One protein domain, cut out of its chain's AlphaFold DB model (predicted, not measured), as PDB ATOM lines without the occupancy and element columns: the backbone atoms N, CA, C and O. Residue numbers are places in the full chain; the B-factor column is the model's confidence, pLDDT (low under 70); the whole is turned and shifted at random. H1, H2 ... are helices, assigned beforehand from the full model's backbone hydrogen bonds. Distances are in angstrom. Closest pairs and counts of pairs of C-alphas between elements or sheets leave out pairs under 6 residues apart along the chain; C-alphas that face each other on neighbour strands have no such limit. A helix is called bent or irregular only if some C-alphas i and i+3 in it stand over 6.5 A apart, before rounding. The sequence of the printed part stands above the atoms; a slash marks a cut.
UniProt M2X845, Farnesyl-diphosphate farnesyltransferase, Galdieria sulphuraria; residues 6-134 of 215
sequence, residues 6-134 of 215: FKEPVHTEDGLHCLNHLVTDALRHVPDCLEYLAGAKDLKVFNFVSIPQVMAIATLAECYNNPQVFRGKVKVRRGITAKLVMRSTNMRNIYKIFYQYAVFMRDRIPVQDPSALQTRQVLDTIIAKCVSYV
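Overview. This is residues 6 to 134 of the 215 residues of the protein "Farnesyl-diphosphate farnesyltransferase" of Galdieria sulphuraria (UniProt M2X845). This is an elongated bundle of five helices, in which H1 and H2 follow each other along one side, H3 folds back beside H2, H6 runs beside H3, and H7 folds back beside H6 to meet H1 and H2. Outside this bundle, H5 packs on H3, and the very short H4 packs on H1 near one end of the long axis. The printed part has 129 residues with seven named helices, H1 to H7 in chain order, and no named strand; the class is all helix. The whole is compact, with a radius of gyration of the C-alphas of 15.2 A and spans of 50 by 30 by 19 A.

Along the chain. H1, residues 9 to 27, begins with C-alpha 9 at (75.478, 32.566, 47.238) and measures 26.7 A; it has a kink of 30 degrees near residue 16 and is irregular, with C-alphas 10 and 13 7.8 A apart. H2 is residues 30 to 39, 14.4 A. H3, residues 43 to 63, is the longest helix by residues, 30.1 A from C-alpha 43 at (85.218, 53.864, 6.695); it is neither bent nor irregular, but only just: C-alphas 49 and 52 are 6.0 A apart. H4 is residues 67 to 70, 5.9 A, and H5 residues 78 to 87, 14.2 A. H6, residues 91 to 106, measures 22.1 A. H7, residues 116 to 131, measures 21.6 A and ends with C-alpha 131 at (92.564, 61.276, 27.522).

Arrangement. H3 is the hub, touching four helices. It touches H6 at a shallow tilt of 8 degrees, the same way, the closest C-alphas being those of Ala 61 and Met 105, 5.9 A. With H2 it forms a hairpin at 12 degrees, C-alphas 37 and 46 closest at 6.6 A. With residues 51 to 55 alone it touches H5 at a steep tilt of 40 degrees, C-alphas 51 and 85 closest at 5.8 A. H1 and H3 only just touch, with 3 pairs of C-alphas within 8 A, closest Val 23 and Leu 60 at 6.3 A. H6 and H7 form a hairpin at 26 degrees, C-alphas 95 and 130 closest at 5.0 A. H7 touches H1, C-alphas 119 and 24 closest at 5.3 A, and H2, C-alphas 126 and 31 closest at 6.3 A. H4 touches H1, C-alphas 67 and 16 closest at 6.5 A. H3 and H7 are apart. Every O i to N i+4 pair is within hydrogen-bond range in H2, H5, H6 and H7, against 13 of 15 in H1 and 15 of 17 in H3; H4 is too short for such a pair.

Size, cuts and confidence. The two C-alphas farthest apart are those of Val 10 and Asp 42, 50.4 A. The printed part has no cut, and no link is long. Mean pLDDT of the printed part is 94.7, and no printed residue is under 70.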
ATOM      1  N   PHE A   6      80.216  28.646  41.855       90.56
ATOM      2  CA  PHE A   6      79.984  30.100  41.766       90.56
ATOM      3  C   PHE A   6      78.513  30.503  41.599       90.56
ATOM      4  O   PHE A   6      78.172  31.677  41.763       90.56
ATOM      5  N   LYS A   7      77.620  29.561  41.272       87.12
ATOM      6  CA  LYS A   7      76.171  29.816  41.258       87.12
ATOM      7  C   LYS A   7      75.607  29.976  42.669       87.12
ATOM      8  O   LYS A   7      74.558  30.604  42.839       87.12
ATOM      9  N   GLU A   8      76.271  29.404  43.667       90.69
ATOM     10  CA  GLU A   8      75.802  29.410  45.043       90.69
ATOM     11  C   GLU A   8      76.149  30.730  45.744       90.69
ATOM     12  O   GLU A   8      77.267  31.234  45.617       90.69
ATOM     13  N   PRO A   9      75.229  31.304  46.546       89.62
ATOM     14  CA  PRO A   9      75.478  32.566  47.238       89.62
ATOM     15  C   PRO A   9      76.721  32.546  48.136       89.62
ATOM     16  O   PRO A   9      77.377  33.580  48.261       89.62
ATOM     17  N   VAL A  10      77.057  31.388  48.714       92.38
ATOM     18  CA  VAL A  10      78.199  31.210  49.624       92.38
ATOM     19  C   VAL A  10      79.552  31.432  48.932       92.38
ATOM     20  O   VAL A  10      80.475  31.921  49.570       92.38
ATOM     21  N   HIS A  11      79.644  31.181  47.622       92.88
ATOM     22  CA  HIS A  11      80.869  31.340  46.826       92.88
ATOM     23  C   HIS A  11      80.874  32.620  45.975       92.88
ATOM     24  O   HIS A  11      81.668  32.754  45.043       92.88
ATOM     25  N   THR A  12      79.986  33.581  46.269       92.06
ATOM     26  CA  THR A  12      79.862  34.814  45.468       92.06
ATOM     27  C   THR A  12      81.165  35.620  45.455       92.06
ATOM     28  O   THR A  12      81.519  36.173  44.418       92.06
ATOM     29  N   GLU A  13      81.873  35.704  46.582       94.06
ATOM     30  CA  GLU A  13      83.119  36.478  46.693       94.06
ATOM     31  C   GLU A  13      84.242  35.870  45.844       94.06
ATOM     32  O   GLU A  13      84.820  36.555  45.001       94.06
ATOM     33  N   ASP A  14      84.466  34.563  45.972       94.00
ATOM     34  CA  ASP A  14      85.437  33.831  45.156       94.00
ATOM     35  C   ASP A  14      85.110  33.915  43.658       94.00
ATOM     36  O   ASP A  14      85.994  34.119  42.818       94.00
ATOM     37  N   GLY A  15      83.821  33.811  43.320       95.44
ATOM     38  CA  GLY A  15      83.333  34.008  41.961       95.44
ATOM     39  C   GLY A  15      83.668  35.403  41.444       95.44
ATOM     40  O   GLY A  15      84.204  35.538  40.343       95.44
ATOM     41  N   LEU A  16      83.413  36.445  42.238       95.88
ATOM     42  CA  LEU A  16      83.738  37.824  41.876       95.88
ATOM     43  C   LEU A  16      85.241  38.032  41.670       95.88
ATOM     44  O   LEU A  16      85.608  38.676  40.690       95.88
ATOM     45  N   HIS A  17      86.103  37.453  42.509       96.56
ATOM     46  CA  HIS A  17      87.556  37.521  42.315       96.56
ATOM     47  C   HIS A  17      87.979  36.884  40.985       96.56
ATOM     48  O   HIS A  17      88.750  37.474  40.224       96.56
ATOM     49  N   CYS A  18      87.430  35.710  40.662       96.69
ATOM     50  CA  CYS A  18      87.676  35.047  39.383       96.69
ATOM     51  C   CYS A  18      87.178  35.893  38.197       96.69
ATOM     52  O   CYS A  18      87.912  36.130  37.236       96.69
ATOM     53  N   LEU A  19      85.953  36.416  38.280       97.25
ATOM     54  CA  LEU A  19      85.362  37.273  37.254       97.25
ATOM     55  C   LEU A  19      86.180  38.549  37.027       97.25
ATOM     56  O   LEU A  19      86.454  38.904  35.880       97.25
ATOM     57  N   ASN A  20      86.593  39.225  38.098       98.06
ATOM     58  CA  ASN A  20      87.401  40.437  38.021       98.06
ATOM     59  C   ASN A  20      88.769  40.152  37.401       98.06
ATOM     60  O   ASN A  20      89.222  40.935  36.566       98.06
ATOM     61  N   HIS A  21      89.392  39.017  37.730       98.19
ATOM     62  CA  HIS A  21      90.627  38.577  37.085       98.19
ATOM     63  C   HIS A  21      90.439  38.368  35.572       98.19
ATOM     64  O   HIS A  21      91.219  38.892  34.778       98.19
ATOM     65  N   LEU A  22      89.372  37.679  35.149       98.19
ATOM     66  CA  LEU A  22      89.072  37.450  33.726       98.19
ATOM     67  C   LEU A  22      88.787  38.752  32.964       98.19
ATOM     68  O   LEU A  22      89.261  38.936  31.843       98.19
ATOM     69  N   VAL A  23      88.041  39.681  33.568       98.31
ATOM     70  CA  VAL A  23      87.814  41.009  32.979       98.31
ATOM     71  C   VAL A  23      89.130  41.784  32.886       98.31
ATOM     72  O   VAL A  23      89.398  42.402  31.860       98.31
ATOM     73  N   THR A  24      89.974  41.726  33.918       98.38
ATOM     74  CA  THR A  24      91.291  42.382  33.933       98.38
ATOM     75  C   THR A  24      92.189  41.865  32.819       98.38
ATOM     76  O   THR A  24      92.838  42.664  32.148       98.38
ATOM     77  N   ASP A  25      92.200  40.552  32.596       98.50
ATOM     78  CA  ASP A  25      92.938  39.922  31.504       98.50
ATOM     79  C   ASP A  25      92.440  40.419  30.138       98.50
ATOM     80  O   ASP A  25      93.227  40.937  29.346       98.50
ATOM     81  N   ALA A  26      91.119  40.420  29.918       98.50
ATOM     82  CA  ALA A  26      90.516  40.933  28.689       98.50
ATOM     83  C   ALA A  26      90.839  42.419  28.429       98.50
ATOM     84  O   ALA A  26      91.074  42.823  27.286       98.50
ATOM     85  N   LEU A  27      90.882  43.248  29.479       98.50
ATOM     86  CA  LEU A  27      91.191  44.676  29.364       98.50
ATOM     87  C   LEU A  27      92.620  44.947  28.875       98.50
ATOM     88  O   LEU A  27      92.858  46.009  28.294       98.50
ATOM     89  N   ARG A  28      93.560  44.005  29.036       97.88
ATOM     90  CA  ARG A  28      94.940  44.165  28.545       97.88
ATOM     91  C   ARG A  28      95.016  44.302  27.023       97.88
ATOM     92  O   ARG A  28      95.963  44.903  26.536       97.88
ATOM     93  N   HIS A  29      94.012  43.822  26.286       98.06
ATOM     94  CA  HIS A  29      93.952  43.914  24.821       98.06
ATOM     95  C   HIS A  29      93.407  45.248  24.300       98.06
ATOM     96  O   HIS A  29      93.496  45.540  23.109       98.06
ATOM     97  N   VAL A  30      92.829  46.085  25.168       98.19
ATOM     98  CA  VAL A  30      92.211  47.352  24.750       98.19
ATOM     99  C   VAL A  30      93.191  48.290  24.027       98.19
ATOM    100  O   VAL A  30      92.792  48.857  23.004       98.19
ATOM    101  N   PRO A  31      94.446  48.483  24.482       96.94
ATOM    102  CA  PRO A  31      95.408  49.315  23.764       96.94
ATOM    103  C   PRO A  31      95.643  48.863  22.320       96.94
ATOM    104  O   PRO A  31      95.699  49.731  21.444       96.94
ATOM    105  N   ASP A  32      95.717  47.553  22.079       97.56
ATOM    106  CA  ASP A  32      95.921  46.964  20.751       97.56
ATOM    107  C   ASP A  32      94.658  47.102  19.894       97.56
ATOM    108  O   ASP A  32      94.733  47.502  18.733       97.56
ATOM    109  N   CYS A  33      93.470  46.884  20.474       97.44
ATOM    110  CA  CYS A  33      92.198  47.131  19.790       97.44
ATOM    111  C   CYS A  33      92.080  48.588  19.318       97.44
ATOM    112  O   CYS A  33      91.654  48.848  18.193       97.44
ATOM    113  N   LEU A  34      92.462  49.553  20.160       97.50
ATOM    114  CA  LEU A  34      92.441  50.973  19.803       97.50
ATOM    115  C   LEU A  34      93.442  51.305  18.691       97.50
ATOM    116  O   LEU A  34      93.158  52.158  17.853       97.50
ATOM    117  N   GLU A  35      94.599  50.649  18.676       96.75
ATOM    118  CA  GLU A  35      95.606  50.821  17.628       96.75
ATOM    119  C   GLU A  35      95.150  50.229  16.294       96.75
ATOM    120  O   GLU A  35      95.207  50.904  15.266       96.75
ATOM    121  N   TYR A  36      94.581  49.022  16.323       97.12
ATOM    122  CA  TYR A  36      93.965  48.398  15.157       97.12
ATOM    123  C   TYR A  36      92.878  49.292  14.541       97.12
ATOM    124  O   TYR A  36      92.884  49.545  13.334       97.12
ATOM    125  N   LEU A  37      91.971  49.828  15.367       96.94
ATOM    126  CA  LEU A  37      90.915  50.730  14.902       96.94
ATOM    127  C   LEU A  37      91.474  52.043  14.330       96.94
ATOM    128  O   LEU A  37      90.907  52.569  13.374       96.94
ATOM    129  N   ALA A  38      92.584  52.559  14.868       95.69
ATOM    130  CA  ALA A  38      93.240  53.759  14.345       95.69
ATOM    131  C   ALA A  38      93.874  53.527  12.963       95.69
ATOM    132  O   ALA A  38      93.935  54.452  12.155       95.69
ATOM    133  N   GLY A  39      94.325  52.300  12.687       95.69
ATOM    134  CA  GLY A  39      94.910  51.907  11.406       95.69
ATOM    135  C   GLY A  39      93.895  51.627  10.290       95.69
ATOM    136  O   GLY A  39      94.280  51.557   9.119       95.69
ATOM    137  N   ALA A  40      92.607  51.470  10.611       94.25
ATOM    138  CA  ALA A  40      91.570  51.153   9.631       94.25
ATOM    139  C   ALA A  40      91.230  52.370   8.744       94.25
ATOM    140  O   ALA A  40      90.569  53.313   9.172       94.25
ATOM    141  N   LYS A  41      91.678  52.332   7.481       93.12
ATOM    142  CA  LYS A  41      91.517  53.437   6.513       93.12
ATOM    143  C   LYS A  41      90.144  53.482   5.841       93.12
ATOM    144  O   LYS A  41      89.653  54.562   5.525       93.12
ATOM    145  N   ASP A  42      89.542  52.321   5.583       95.44
ATOM    146  CA  ASP A  42      88.223  52.240   4.954       95.44
ATOM    147  C   ASP A  42      87.125  52.478   5.998       95.44
ATOM    148  O   ASP A  42      87.047  51.775   7.006       95.44
ATOM    149  N   LEU A  43      86.259  53.463   5.749       92.44
ATOM    150  CA  LEU A  43      85.218  53.864   6.695       92.44
ATOM    151  C   LEU A  43      84.161  52.772   6.928       92.44
ATOM    152  O   LEU A  43      83.631  52.659   8.033       92.44
ATOM    153  N   LYS A  44      83.833  51.956   5.918       94.06
ATOM    154  CA  LYS A  44      82.873  50.853   6.076       94.06
ATOM    155  C   LYS A  44      83.476  49.752   6.937       94.06
ATOM    156  O   LYS A  44      82.802  49.275   7.847       94.06
ATOM    157  N   VAL A  45      84.741  49.407   6.690       95.25
ATOM    158  CA  VAL A  45      85.491  48.464   7.529       95.25
ATOM    159  C   VAL A  45      85.566  49.000   8.952       95.25
ATOM    160  O   VAL A  45      85.162  48.296   9.870       95.25
ATOM    161  N   PHE A  46      85.973  50.258   9.133       96.38
ATOM    162  CA  PHE A  46      86.047  50.917  10.436       96.38
ATOM    163  C   PHE A  46      84.726  50.840  11.210       96.38
ATOM    164  O   PHE A  46      84.703  50.416  12.366       96.38
ATOM    165  N   ASN A  47      83.608  51.218  10.586       93.25
ATOM    166  CA  ASN A  47      82.296  51.173  11.233       93.25
ATOM    167  C   ASN A  47      81.909  49.731  11.597       93.25
ATOM    168  O   ASN A  47      81.415  49.487  12.695       93.25
ATOM    169  N   PHE A  48      82.186  48.769  10.714       94.38
ATOM    170  CA  PHE A  48      81.913  47.356  10.967       94.38
ATOM    171  C   PHE A  48      82.711  46.811  12.156       94.38
ATOM    172  O   PHE A  48      82.140  46.123  12.999       94.38
ATOM    173  N   VAL A  49      84.006  47.133  12.261       96.88
ATOM    174  CA  VAL A  49      84.863  46.605  13.334       96.88
ATOM    175  C   VAL A  49      84.747  47.383  14.642       96.88
ATOM    176  O   VAL A  49      84.917  46.804  15.709       96.88
ATOM    177  N   SER A  50      84.431  48.678  14.604       96.88
ATOM    178  CA  SER A  50      84.364  49.508  15.813       96.88
ATOM    179  C   SER A  50      83.112  49.242  16.649       96.88
ATOM    180  O   SER A  50      83.191  49.280  17.878       96.88
ATOM    181  N   ILE A  51      81.979  48.903  16.019       96.00
ATOM    182  CA  ILE A  51      80.720  48.608  16.720       96.00
ATOM    183  C   ILE A  51      80.875  47.419  17.693       96.00
ATOM    184  O   ILE A  51      80.579  47.593  18.878       96.00
ATOM    185  N   PRO A  52      81.376  46.235  17.283       96.88
ATOM    186  CA  PRO A  52      81.622  45.132  18.212       96.88
ATOM    187  C   PRO A  52      82.575  45.504  19.353       96.88
ATOM    188  O   PRO A  52      82.345  45.101  20.490       96.88
ATOM    189  N   GLN A  53      83.600  46.316  19.082       97.81
ATOM    190  CA  GLN A  53      84.598  46.709  20.082       97.81
ATOM    191  C   GLN A  53      84.008  47.633  21.157       97.81
ATOM    192  O   GLN A  53      84.246  47.425  22.348       97.81
ATOM    193  N   VAL A  54      83.172  48.611  20.777       97.38
ATOM    194  CA  VAL A  54      82.482  49.452  21.773       97.38
ATOM    195  C   VAL A  54      81.446  48.669  22.579       97.38
ATOM    196  O   VAL A  54      81.210  48.975  23.748       97.38
ATOM    197  N   MET A  55      80.833  47.648  21.975       97.00
ATOM    198  CA  MET A  55      79.899  46.762  22.667       97.00
ATOM    199  C   MET A  55      80.628  45.840  23.646       97.00
ATOM    200  O   MET A  55      80.120  45.594  24.741       97.00
ATOM    201  N   ALA A  56      81.827  45.373  23.289       97.19
ATOM    202  CA  ALA A  56      82.662  44.549  24.150       97.19
ATOM    203  C   ALA A  56      83.072  45.309  25.417       97.19
ATOM    204  O   ALA A  56      82.799  44.830  26.515       97.19
ATOM    205  N   ILE A  57      83.625  46.524  25.295       97.81
ATOM    206  CA  ILE A  57      84.022  47.313  26.475       97.81
ATOM    207  C   ILE A  57      82.824  47.687  27.362       97.81
ATOM    208  O   ILE A  57      82.930  47.640  28.586       97.81
ATOM    209  N   ALA A  58      81.661  47.977  26.766       96.69
ATOM    210  CA  ALA A  58      80.426  48.208  27.514       96.69
ATOM    211  C   ALA A  58      79.984  46.962  28.295       96.69
ATOM    212  O   ALA A  58      79.560  47.063  29.442       96.69
ATOM    213  N   THR A  59      80.111  45.783  27.686       96.81
ATOM    214  CA  THR A  59      79.763  44.507  28.323       96.81
ATOM    215  C   THR A  59      80.743  44.159  29.441       96.81
ATOM    216  O   THR A  59      80.305  43.778  30.522       96.81
ATOM    217  N   LEU A  60      82.050  44.356  29.234       98.00
ATOM    218  CA  LEU A  60      83.061  44.185  30.285       98.00
ATOM    219  C   LEU A  60      82.761  45.081  31.492       98.00
ATOM    220  O   LEU A  60      82.807  44.610  32.624       98.00
ATOM    221  N   ALA A  61      82.365  46.334  31.255       96.88
ATOM    222  CA  ALA A  61      81.987  47.261  32.318       96.88
ATOM    223  C   ALA A  61      80.714  46.846  33.082       96.88
ATOM    224  O   ALA A  61      80.618  47.099  34.282       96.88
ATOM    225  N   GLU A  62      79.745  46.212  32.416       95.19
ATOM    226  CA  GLU A  62      78.553  45.648  33.070       95.19
ATOM    227  C   GLU A  62      78.865  44.377  33.873       95.19
ATOM    228  O   GLU A  62      78.227  44.120  34.897       95.19
ATOM    229  N   CYS A  63      79.833  43.578  33.423       96.44
ATOM    230  CA  CYS A  63      80.261  42.363  34.112       96.44
ATOM    231  C   CYS A  63      81.192  42.648  35.299       96.44
ATOM    232  O   CYS A  63      81.161  41.905  36.276       96.44
ATOM    233  N   TYR A  64      82.017  43.695  35.231       97.38
ATOM    234  CA  TYR A  64      83.031  43.967  36.248       97.38
ATOM    235  C   TYR A  64      82.412  44.158  37.637       97.38
ATOM    236  O   TYR A  64      81.525  44.997  37.827       97.38
ATOM    237  N   ASN A  65      82.902  43.378  38.605       96.38
ATOM    238  CA  ASN A  65      82.437  43.364  39.986       96.38
ATOM    239  C   ASN A  65      80.901  43.214  40.126       96.38
ATOM    240  O   ASN A  65      80.266  43.886  40.942       96.38
ATOM    241  N   ASN A  66      80.278  42.370  39.290       95.25
ATOM    242  CA  ASN A  66      78.825  42.192  39.249       95.25
ATOM    243  C   ASN A  66      78.393  40.738  39.543       95.25
ATOM    244  O   ASN A  66      78.496  39.876  38.667       95.25
ATOM    245  N   PRO A  67      77.797  40.451  40.718       93.69
ATOM    246  CA  PRO A  67      77.391  39.090  41.078       93.69
ATOM    247  C   PRO A  67      76.212  38.566  40.243       93.69
ATOM    248  O   PRO A  67      75.945  37.365  40.236       93.69
ATOM    249  N   GLN A  68      75.499  39.433  39.512       93.00
ATOM    250  CA  GLN A  68      74.409  39.008  38.626       93.00
ATOM    251  C   GLN A  68      74.899  38.156  37.451       93.00
ATOM    252  O   GLN A  68      74.102  37.410  36.884       93.00
ATOM    253  N   VAL A  69      76.196  38.209  37.121       94.31
ATOM    254  CA  VAL A  69      76.812  37.344  36.103       94.31
ATOM    255  C   VAL A  69      76.605  35.859  36.425       94.31
ATOM    256  O   VAL A  69      76.378  35.070  35.512       94.31
ATOM    257  N   PHE A  70      76.596  35.478  37.705       93.06
ATOM    258  CA  PHE A  70      76.407  34.083  38.125       93.06
ATOM    259  C   PHE A  70      74.939  33.655  38.208       93.06
ATOM    260  O   PHE A  70      74.637  32.464  38.251       93.06
ATOM    261  N   ARG A  71      74.012  34.619  38.230       89.00
ATOM    262  CA  ARG A  71      72.579  34.389  38.482       89.00
ATOM    263  C   ARG A  71      71.721  34.544  37.232       89.00
ATOM    264  O   ARG A  71      70.560  34.146  37.226       89.00
ATOM    265  N   GLY A  72      72.267  35.123  36.167       88.19
ATOM    266  CA  GLY A  72      71.517  35.365  34.948       88.19
ATOM    267  C   GLY A  72      72.329  36.033  33.849       88.19
ATOM    268  O   GLY A  72      73.553  36.113  33.877       88.19
ATOM    269  N   LYS A  73      71.614  36.506  32.826       88.38
ATOM    270  CA  LYS A  73      72.225  37.149  31.660       88.38
ATOM    271  C   LYS A  73      72.411  38.637  31.926       88.38
ATOM    272  O   LYS A  73      71.446  39.396  31.849       88.38
ATOM    273  N   VAL A  74      73.651  39.054  32.148       92.31
ATOM    274  CA  VAL A  74      74.027  40.469  32.109       92.31
ATOM    275  C   VAL A  74      74.040  40.926  30.650       92.31
ATOM    276  O   VAL A  74      74.638  40.284  29.787       92.31
ATOM    277  N   LYS A  75      73.303  41.997  30.346       89.62
ATOM    278  CA  LYS A  75      73.166  42.534  28.988       89.62
ATOM    279  C   LYS A  75      73.160  44.054  29.018       89.62
ATOM    280  O   LYS A  75      72.481  44.654  29.847       89.62
ATOM    281  N   VAL A  76      73.823  44.660  28.039       89.25
ATOM    282  CA  VAL A  76      73.715  46.097  27.774       89.25
ATOM    283  C   VAL A  76      72.290  46.419  27.299       89.25
ATOM    284  O   VAL A  76      71.742  45.739  26.424       89.25
ATOM    285  N   ARG A  77      71.668  47.447  27.888       89.00
ATOM    286  CA  ARG A  77      70.295  47.873  27.557       89.00
ATOM    287  C   ARG A  77      70.188  48.315  26.095       89.00
ATOM    288  O   ARG A  77      71.093  48.954  25.568       89.00
ATOM    289  N   ARG A  78      69.040  48.062  25.449       89.88
ATOM    290  CA  ARG A  78      68.827  48.369  24.015       89.88
ATOM    291  C   ARG A  78      69.052  49.845  23.662       89.88
ATOM    292  O   ARG A  78      69.651  50.123  22.628       89.88
ATOM    293  N   GLY A  79      68.613  50.773  24.517       91.75
ATOM    294  CA  GLY A  79      68.822  52.214  24.309       91.75
ATOM    295  C   GLY A  79      70.304  52.597  24.322       91.75
ATOM    296  O   GLY A  79      70.775  53.326  23.447       91.75
ATOM    297  N   ILE A  80      71.064  52.021  25.255       91.12
ATOM    298  CA  ILE A  80      72.519  52.178  25.317       91.12
ATOM    299  C   ILE A  80      73.176  51.585  24.069       91.12
ATOM    300  O   ILE A  80      73.994  52.257  23.445       91.12
ATOM    301  N   THR A  81      72.790  50.373  23.664       91.06
ATOM    302  CA  THR A  81      73.289  49.736  22.438       91.06
ATOM    303  C   THR A  81      73.073  50.630  21.218       91.06
ATOM    304  O   THR A  81      74.019  50.892  20.481       91.06
ATOM    305  N   ALA A  82      71.864  51.173  21.033       92.62
ATOM    306  CA  ALA A  82      71.570  52.088  19.930       92.62
ATOM    307  C   ALA A  82      72.477  53.330  19.967       92.62
ATOM    308  O   ALA A  82      73.060  53.712  18.952       92.62
ATOM    309  N   LYS A  83      72.678  53.915  21.152       92.06
ATOM    310  CA  LYS A  83      73.573  55.064  21.343       92.06
ATOM    311  C   LYS A  83      75.034  54.734  21.031       92.06
ATOM    312  O   LYS A  83      75.726  55.570  20.452       92.06
ATOM    313  N   LEU A  84      75.517  53.552  21.412       92.94
ATOM    314  CA  LEU A  84      76.878  53.102  21.105       92.94
ATOM    315  C   LEU A  84      77.067  52.924  19.600       92.94
ATOM    316  O   LEU A  84      78.028  53.459  19.051       92.94
ATOM    317  N   VAL A  85      76.118  52.272  18.925       92.75
ATOM    318  CA  VAL A  85      76.129  52.107  17.464       92.75
ATOM    319  C   VAL A  85      76.159  53.470  16.769       92.75
ATOM    320  O   VAL A  85      77.047  53.726  15.963       92.75
ATOM    321  N   MET A  86      75.265  54.391  17.142       92.56
ATOM    322  CA  MET A  86      75.205  55.733  16.544       92.56
ATOM    323  C   MET A  86      76.480  56.561  16.759       92.56
ATOM    324  O   MET A  86      76.828  57.389  15.919       92.56
ATOM    325  N   ARG A  87      77.175  56.383  17.890       91.69
ATOM    326  CA  ARG A  87      78.401  57.137  18.206       91.69
ATOM    327  C   ARG A  87      79.662  56.526  17.588       91.69
ATOM    328  O   ARG A  87      80.668  57.231  17.507       91.69
ATOM    329  N   SER A  88      79.625  55.274  17.138       93.31
ATOM    330  CA  SER A  88      80.790  54.530  16.628       93.31
ATOM    331  C   SER A  88      81.089  54.840  15.164       93.31
ATOM    332  O   SER A  88      81.030  53.972  14.304       93.31
ATOM    333  N   THR A  89      81.364  56.113  14.877       90.31
ATOM    334  CA  THR A  89      81.500  56.631  13.502       90.31
ATOM    335  C   THR A  89      82.875  57.212  13.189       90.31
ATOM    336  O   THR A  89      83.183  57.478  12.032       90.31
ATOM    337  N   ASN A  90      83.705  57.463  14.204       93.25
ATOM    338  CA  ASN A  90      85.072  57.965  14.046       93.25
ATOM    339  C   ASN A  90      85.906  57.687  15.303       93.25
ATOM    340  O   ASN A  90      85.358  57.548  16.400       93.25
ATOM    341  N   MET A  91      87.235  57.695  15.167       95.00
ATOM    342  CA  MET A  91      88.138  57.352  16.271       95.00
ATOM    343  C   MET A  91      88.047  58.270  17.486       95.00
ATOM    344  O   MET A  91      88.140  57.791  18.615       95.00
ATOM    345  N   ARG A  92      87.785  59.569  17.304       93.19
ATOM    346  CA  ARG A  92      87.601  60.487  18.441       93.19
ATOM    347  C   ARG A  92      86.432  60.041  19.321       93.19
ATOM    348  O   ARG A  92      86.523  60.102  20.545       93.19
ATOM    349  N   ASN A  93      85.335  59.590  18.717       92.94
ATOM    350  CA  ASN A  93      84.209  59.049  19.469       92.94
ATOM    351  C   ASN A  93      84.543  57.710  20.133       92.94
ATOM    352  O   ASN A  93      84.135  57.511  21.275       92.94
ATOM    353  N   ILE A  94      85.312  56.840  19.472       96.25
ATOM    354  CA  ILE A  94      85.770  55.573  20.059       96.25
ATOM    355  C   ILE A  94      86.609  55.829  21.314       96.25
ATOM    356  O   ILE A  94      86.247  55.337  22.379       96.25
ATOM    357  N   TYR A  95      87.639  56.679  21.247       96.38
ATOM    358  CA  TYR A  95      88.447  57.028  22.423       96.38
ATOM    359  C   TYR A  95      87.599  57.585  23.571       96.38
ATOM    360  O   TYR A  95      87.788  57.199  24.721       96.38
ATOM    361  N   LYS A  96      86.606  58.436  23.275       94.25
ATOM    362  CA  LYS A  96      85.670  58.938  24.296       94.25
ATOM    363  C   LYS A  96      84.859  57.823  24.950       94.25
ATOM    364  O   LYS A  96      84.641  57.878  26.156       94.25
ATOM    365  N   ILE A  97      84.378  56.852  24.175       95.12
ATOM    366  CA  ILE A  97      83.602  55.721  24.699       95.12
ATOM    367  C   ILE A  97      84.488  54.850  25.597       95.12
ATOM    368  O   ILE A  97      84.110  54.575  26.734       95.12
ATOM    369  N   PHE A  98      85.681  54.476  25.128       97.44
ATOM    370  CA  PHE A  98      86.627  53.673  25.906       97.44
ATOM    371  C   PHE A  98      87.074  54.385  27.186       97.44
ATOM    372  O   PHE A  98      87.049  53.775  28.250       97.44
ATOM    373  N   TYR A  99      87.376  55.686  27.118       96.31
ATOM    374  CA  TYR A  99      87.667  56.504  28.300       96.31
ATOM    375  C   TYR A  99      86.520  56.470  29.315       96.31
ATOM    376  O   TYR A  99      86.749  56.224  30.496       96.31
ATOM    377  N   GLN A 100      85.278  56.687  28.859       94.31
ATOM    378  CA  GLN A 100      84.096  56.701  29.727       94.31
ATOM    379  C   GLN A 100      83.932  55.378  30.484       94.31
ATOM    380  O   GLN A 100      83.713  55.396  31.694       94.31
ATOM    381  N   TYR A 101      84.078  54.239  29.800       96.88
ATOM    382  CA  TYR A 101      83.985  52.929  30.446       96.88
ATOM    383  C   TYR A 101      85.185  52.600  31.328       96.88
ATOM    384  O   TYR A 101      85.003  52.004  32.386       96.88
ATOM    385  N   ALA A 102      86.394  53.012  30.939       97.25
ATOM    386  CA  ALA A 102      87.587  52.785  31.743       97.25
ATOM    387  C   ALA A 102      87.519  53.539  33.080       97.25
ATOM    388  O   ALA A 102      87.756  52.944  34.128       97.25
ATOM    389  N   VAL A 103      87.107  54.813  33.065       95.31
ATOM    390  CA  VAL A 103      86.864  55.593  34.293       95.31
ATOM    391  C   VAL A 103      85.759  54.950  35.133       95.31
ATOM    392  O   VAL A 103      85.932  54.742  36.329       95.31
ATOM    393  N   PHE A 104      84.655  54.549  34.503       94.50
ATOM    394  CA  PHE A 104      83.547  53.899  35.200       94.50
ATOM    395  C   PHE A 104      83.946  52.594  35.907       94.50
ATOM    396  O   PHE A 104      83.483  52.344  37.019       94.50
ATOM    397  N   MET A 105      84.787  51.761  35.286       96.88
ATOM    398  CA  MET A 105      85.316  50.554  35.930       96.88
ATOM    399  C   MET A 105      86.336  50.895  37.016       96.88
ATOM    400  O   MET A 105      86.320  50.270  38.074       96.88
ATOM    401  N   ARG A 106      87.177  51.916  36.797       96.25
ATOM    402  CA  ARG A 106      88.176  52.376  37.773       96.25
ATOM    403  C   ARG A 106      87.533  52.784  39.099       96.25
ATOM    404  O   ARG A 106      88.058  52.435  40.153       96.25
ATOM    405  N   ASP A 107      86.377  53.441  39.044       94.31
ATOM    406  CA  ASP A 107      85.611  53.859  40.227       94.31
ATOM    407  C   ASP A 107      84.949  52.686  40.980       94.31
ATOM    408  O   ASP A 107      84.427  52.866  42.079       94.31
ATOM    409  N   ARG A 108      84.944  51.476  40.401       93.88
ATOM    410  CA  ARG A 108      84.298  50.270  40.952       93.88
ATOM    411  C   ARG A 108      85.267  49.197  41.433       93.88
ATOM    412  O   ARG A 108      84.809  48.122  41.823       93.88
ATOM    413  N   ILE A 109      86.572  49.461  41.384       96.31
ATOM    414  CA  ILE A 109      87.595  48.505  41.817       96.31
ATOM    415  C   ILE A 109      87.420  48.235  43.324       96.31
ATOM    416  O   ILE A 109      87.557  49.177  44.112       96.31
ATOM    417  N   PRO A 110      87.143  46.987  43.748       94.25
ATOM    418  CA  PRO A 110      87.094  46.637  45.164       94.25
ATOM    419  C   PRO A 110      88.496  46.720  45.766       94.25
ATOM    420  O   PRO A 110      89.465  46.305  45.136       94.25
ATOM    421  N   VAL A 111      88.622  47.217  46.995       92.12
ATOM    422  CA  VAL A 111      89.928  47.294  47.679       92.12
ATOM    423  C   VAL A 111      90.434  45.899  48.057       92.12
ATOM    424  O   VAL A 111      91.634  45.654  48.051       92.12
ATOM    425  N   GLN A 112      89.508  44.992  48.359       91.88
ATOM    426  CA  GLN A 112      89.760  43.612  48.755       91.88
ATOM    427  C   GLN A 112      90.029  42.656  47.582       91.88
ATOM    428  O   GLN A 112      90.414  41.514  47.813       91.88
ATOM    429  N   ASP A 113      89.831  43.098  46.335       95.06
ATOM    430  CA  ASP A 113      89.990  42.229  45.168       95.06
ATOM    431  C   ASP A 113      91.479  41.929  44.894       95.06
ATOM    432  O   ASP A 113      92.276  42.865  44.766       95.06
ATOM    433  N   PRO A 114      91.879  40.653  44.731       97.06
ATOM    434  CA  PRO A 114      93.274  40.289  44.471       97.06
ATOM    435  C   PRO A 114      93.849  40.900  43.186       97.06
ATOM    436  O   PRO A 114      95.049  41.159  43.098       97.06
ATOM    437  N   SER A 115      93.000  41.158  42.185       96.19
ATOM    438  CA  SER A 115      93.385  41.746  40.899       96.19
ATOM    439  C   SER A 115      93.291  43.276  40.897       96.19
ATOM    440  O   SER A 115      93.579  43.896  39.869       96.19
ATOM    441  N   ALA A 116      92.931  43.924  42.012       96.88
ATOM    442  CA  ALA A 116      92.662  45.362  42.076       96.88
ATOM    443  C   ALA A 116      93.823  46.225  41.561       96.88
ATOM    444  O   ALA A 116      93.613  47.161  40.782       96.88
ATOM    445  N   LEU A 117      95.057  45.903  41.970       97.31
ATOM    446  CA  LEU A 117      96.256  46.635  41.553       97.31
ATOM    447  C   LEU A 117      96.460  46.541  40.038       97.31
ATOM    448  O   LEU A 117      96.662  47.558  39.374       97.31
ATOM    449  N   GLN A 118      96.361  45.330  39.492       97.69
ATOM    450  CA  GLN A 118      96.548  45.099  38.066       97.69
ATOM    451  C   GLN A 118      95.420  45.730  37.246       97.69
ATOM    452  O   GLN A 118      95.691  46.399  36.250       97.69
ATOM    453  N   THR A 119      94.169  45.586  37.694       98.06
ATOM    454  CA  THR A 119      93.010  46.244  37.074       98.06
ATOM    455  C   THR A 119      93.256  47.746  36.970       98.06
ATOM    456  O   THR A 119      93.080  48.335  35.905       98.06
ATOM    457  N   ARG A 120      93.717  48.370  38.063       98.19
ATOM    458  CA  ARG A 120      94.000  49.806  38.105       98.19
ATOM    459  C   ARG A 120      95.070  50.205  37.093       98.19
ATOM    460  O   ARG A 120      94.848  51.145  36.342       98.19
ATOM    461  N   GLN A 121      96.179  49.473  37.023       98.06
ATOM    462  CA  GLN A 121      97.262  49.752  36.070       98.06
ATOM    463  C   GLN A 121      96.798  49.657  34.609       98.06
ATOM    464  O   GLN A 121      97.105  50.532  33.794       98.06
ATOM    465  N   VAL A 122      96.031  48.616  34.273       98.12
ATOM    466  CA  VAL A 122      95.494  48.423  32.918       98.12
ATOM    467  C   VAL A 122      94.513  49.542  32.567       98.12
ATOM    468  O   VAL A 122      94.628  50.156  31.506       98.12
ATOM    469  N   LEU A 123      93.586  49.872  33.470       98.19
ATOM    470  CA  LEU A 123      92.628  50.959  33.267       98.19
ATOM    471  C   LEU A 123      93.318  52.321  33.146       98.19
ATOM    472  O   LEU A 123      92.948  53.102  32.272       98.19
ATOM    473  N   ASP A 124      94.345  52.594  33.951       97.69
ATOM    474  CA  ASP A 124      95.130  53.829  33.875       97.69
ATOM    475  C   ASP A 124      95.854  53.957  32.532       97.69
ATOM    476  O   ASP A 124      95.868  55.037  31.940       97.69
ATOM    477  N   THR A 125      96.361  52.848  31.992       97.69
ATOM    478  CA  THR A 125      96.958  52.802  30.649       97.69
ATOM    479  C   THR A 125      95.930  53.140  29.567       97.69
ATOM    480  O   THR A 125      96.191  53.963  28.685       97.69
ATOM    481  N   ILE A 126      94.727  52.556  29.644       97.62
ATOM    482  CA  ILE A 126      93.628  52.843  28.707       97.62
ATOM    483  C   ILE A 126      93.217  54.318  28.803       97.62
ATOM    484  O   ILE A 126      93.075  54.992  27.779       97.62
ATOM    485  N   ILE A 127      93.053  54.834  30.024       96.69
ATOM    486  CA  ILE A 127      92.696  56.231  30.298       96.69
ATOM    487  C   ILE A 127      93.746  57.168  29.704       96.69
ATOM    488  O   ILE A 127      93.382  58.071  28.954       96.69
ATOM    489  N   ALA A 128      95.034  56.928  29.964       95.81
ATOM    490  CA  ALA A 128      96.129  57.736  29.436       95.81
ATOM    491  C   ALA A 128      96.167  57.737  27.898       95.81
ATOM    492  O   ALA A 128      96.380  58.785  27.291       95.81
ATOM    493  N   LYS A 129      95.885  56.599  27.247       95.00
ATOM    494  CA  LYS A 129      95.809  56.519  25.776       95.00
ATOM    495  C   LYS A 129      94.619  57.303  25.209       95.00
ATOM    496  O   LYS A 129      94.710  57.852  24.114       95.00
ATOM    497  N   CYS A 130      93.504  57.365  25.939       94.62
ATOM    498  CA  CYS A 130      92.277  58.005  25.462       94.62
ATOM    499  C   CYS A 130      92.153  59.493  25.838       94.62
ATOM    500  O   CYS A 130      91.449  60.226  25.141       94.62
ATOM    501  N   VAL A 131      92.792  59.944  26.925       91.00
ATOM    502  CA  VAL A 131      92.564  61.276  27.522       91.00
ATOM    503  C   VAL A 131      92.858  62.421  26.551       91.00
ATOM    504  O   VAL A 131      92.120  63.401  26.529       91.00
ATOM    505  N   SER A 132      93.853  62.267  25.675       86.31
ATOM    506  CA  SER A 132      94.221  63.266  24.660       86.31
ATOM    507  C   SER A 132      93.112  63.550  23.635       86.31
ATOM    508  O   SER A 132      93.134  64.587  22.974       86.31
ATOM    509  N   TYR A 133      92.116  62.667  23.515       83.62
ATOM    510  CA  TYR A 133      91.002  62.783  22.565       83.62
ATOM    511  C   TYR A 133      89.673  63.185  23.220       83.62
ATOM    512  O   TYR A 133      88.661  63.390  22.529       83.62
ATOM    513  N   VAL A 134      89.651  63.299  24.548       78.38
ATOM    514  CA  VAL A 134      88.491  63.754  25.309       78.38
ATOM    515  C   VAL A 134      88.639  65.261  25.525       78.38
ATOM    516  O   VAL A 134      89.609  65.685  26.146       78.38
TER     517      VAL A 134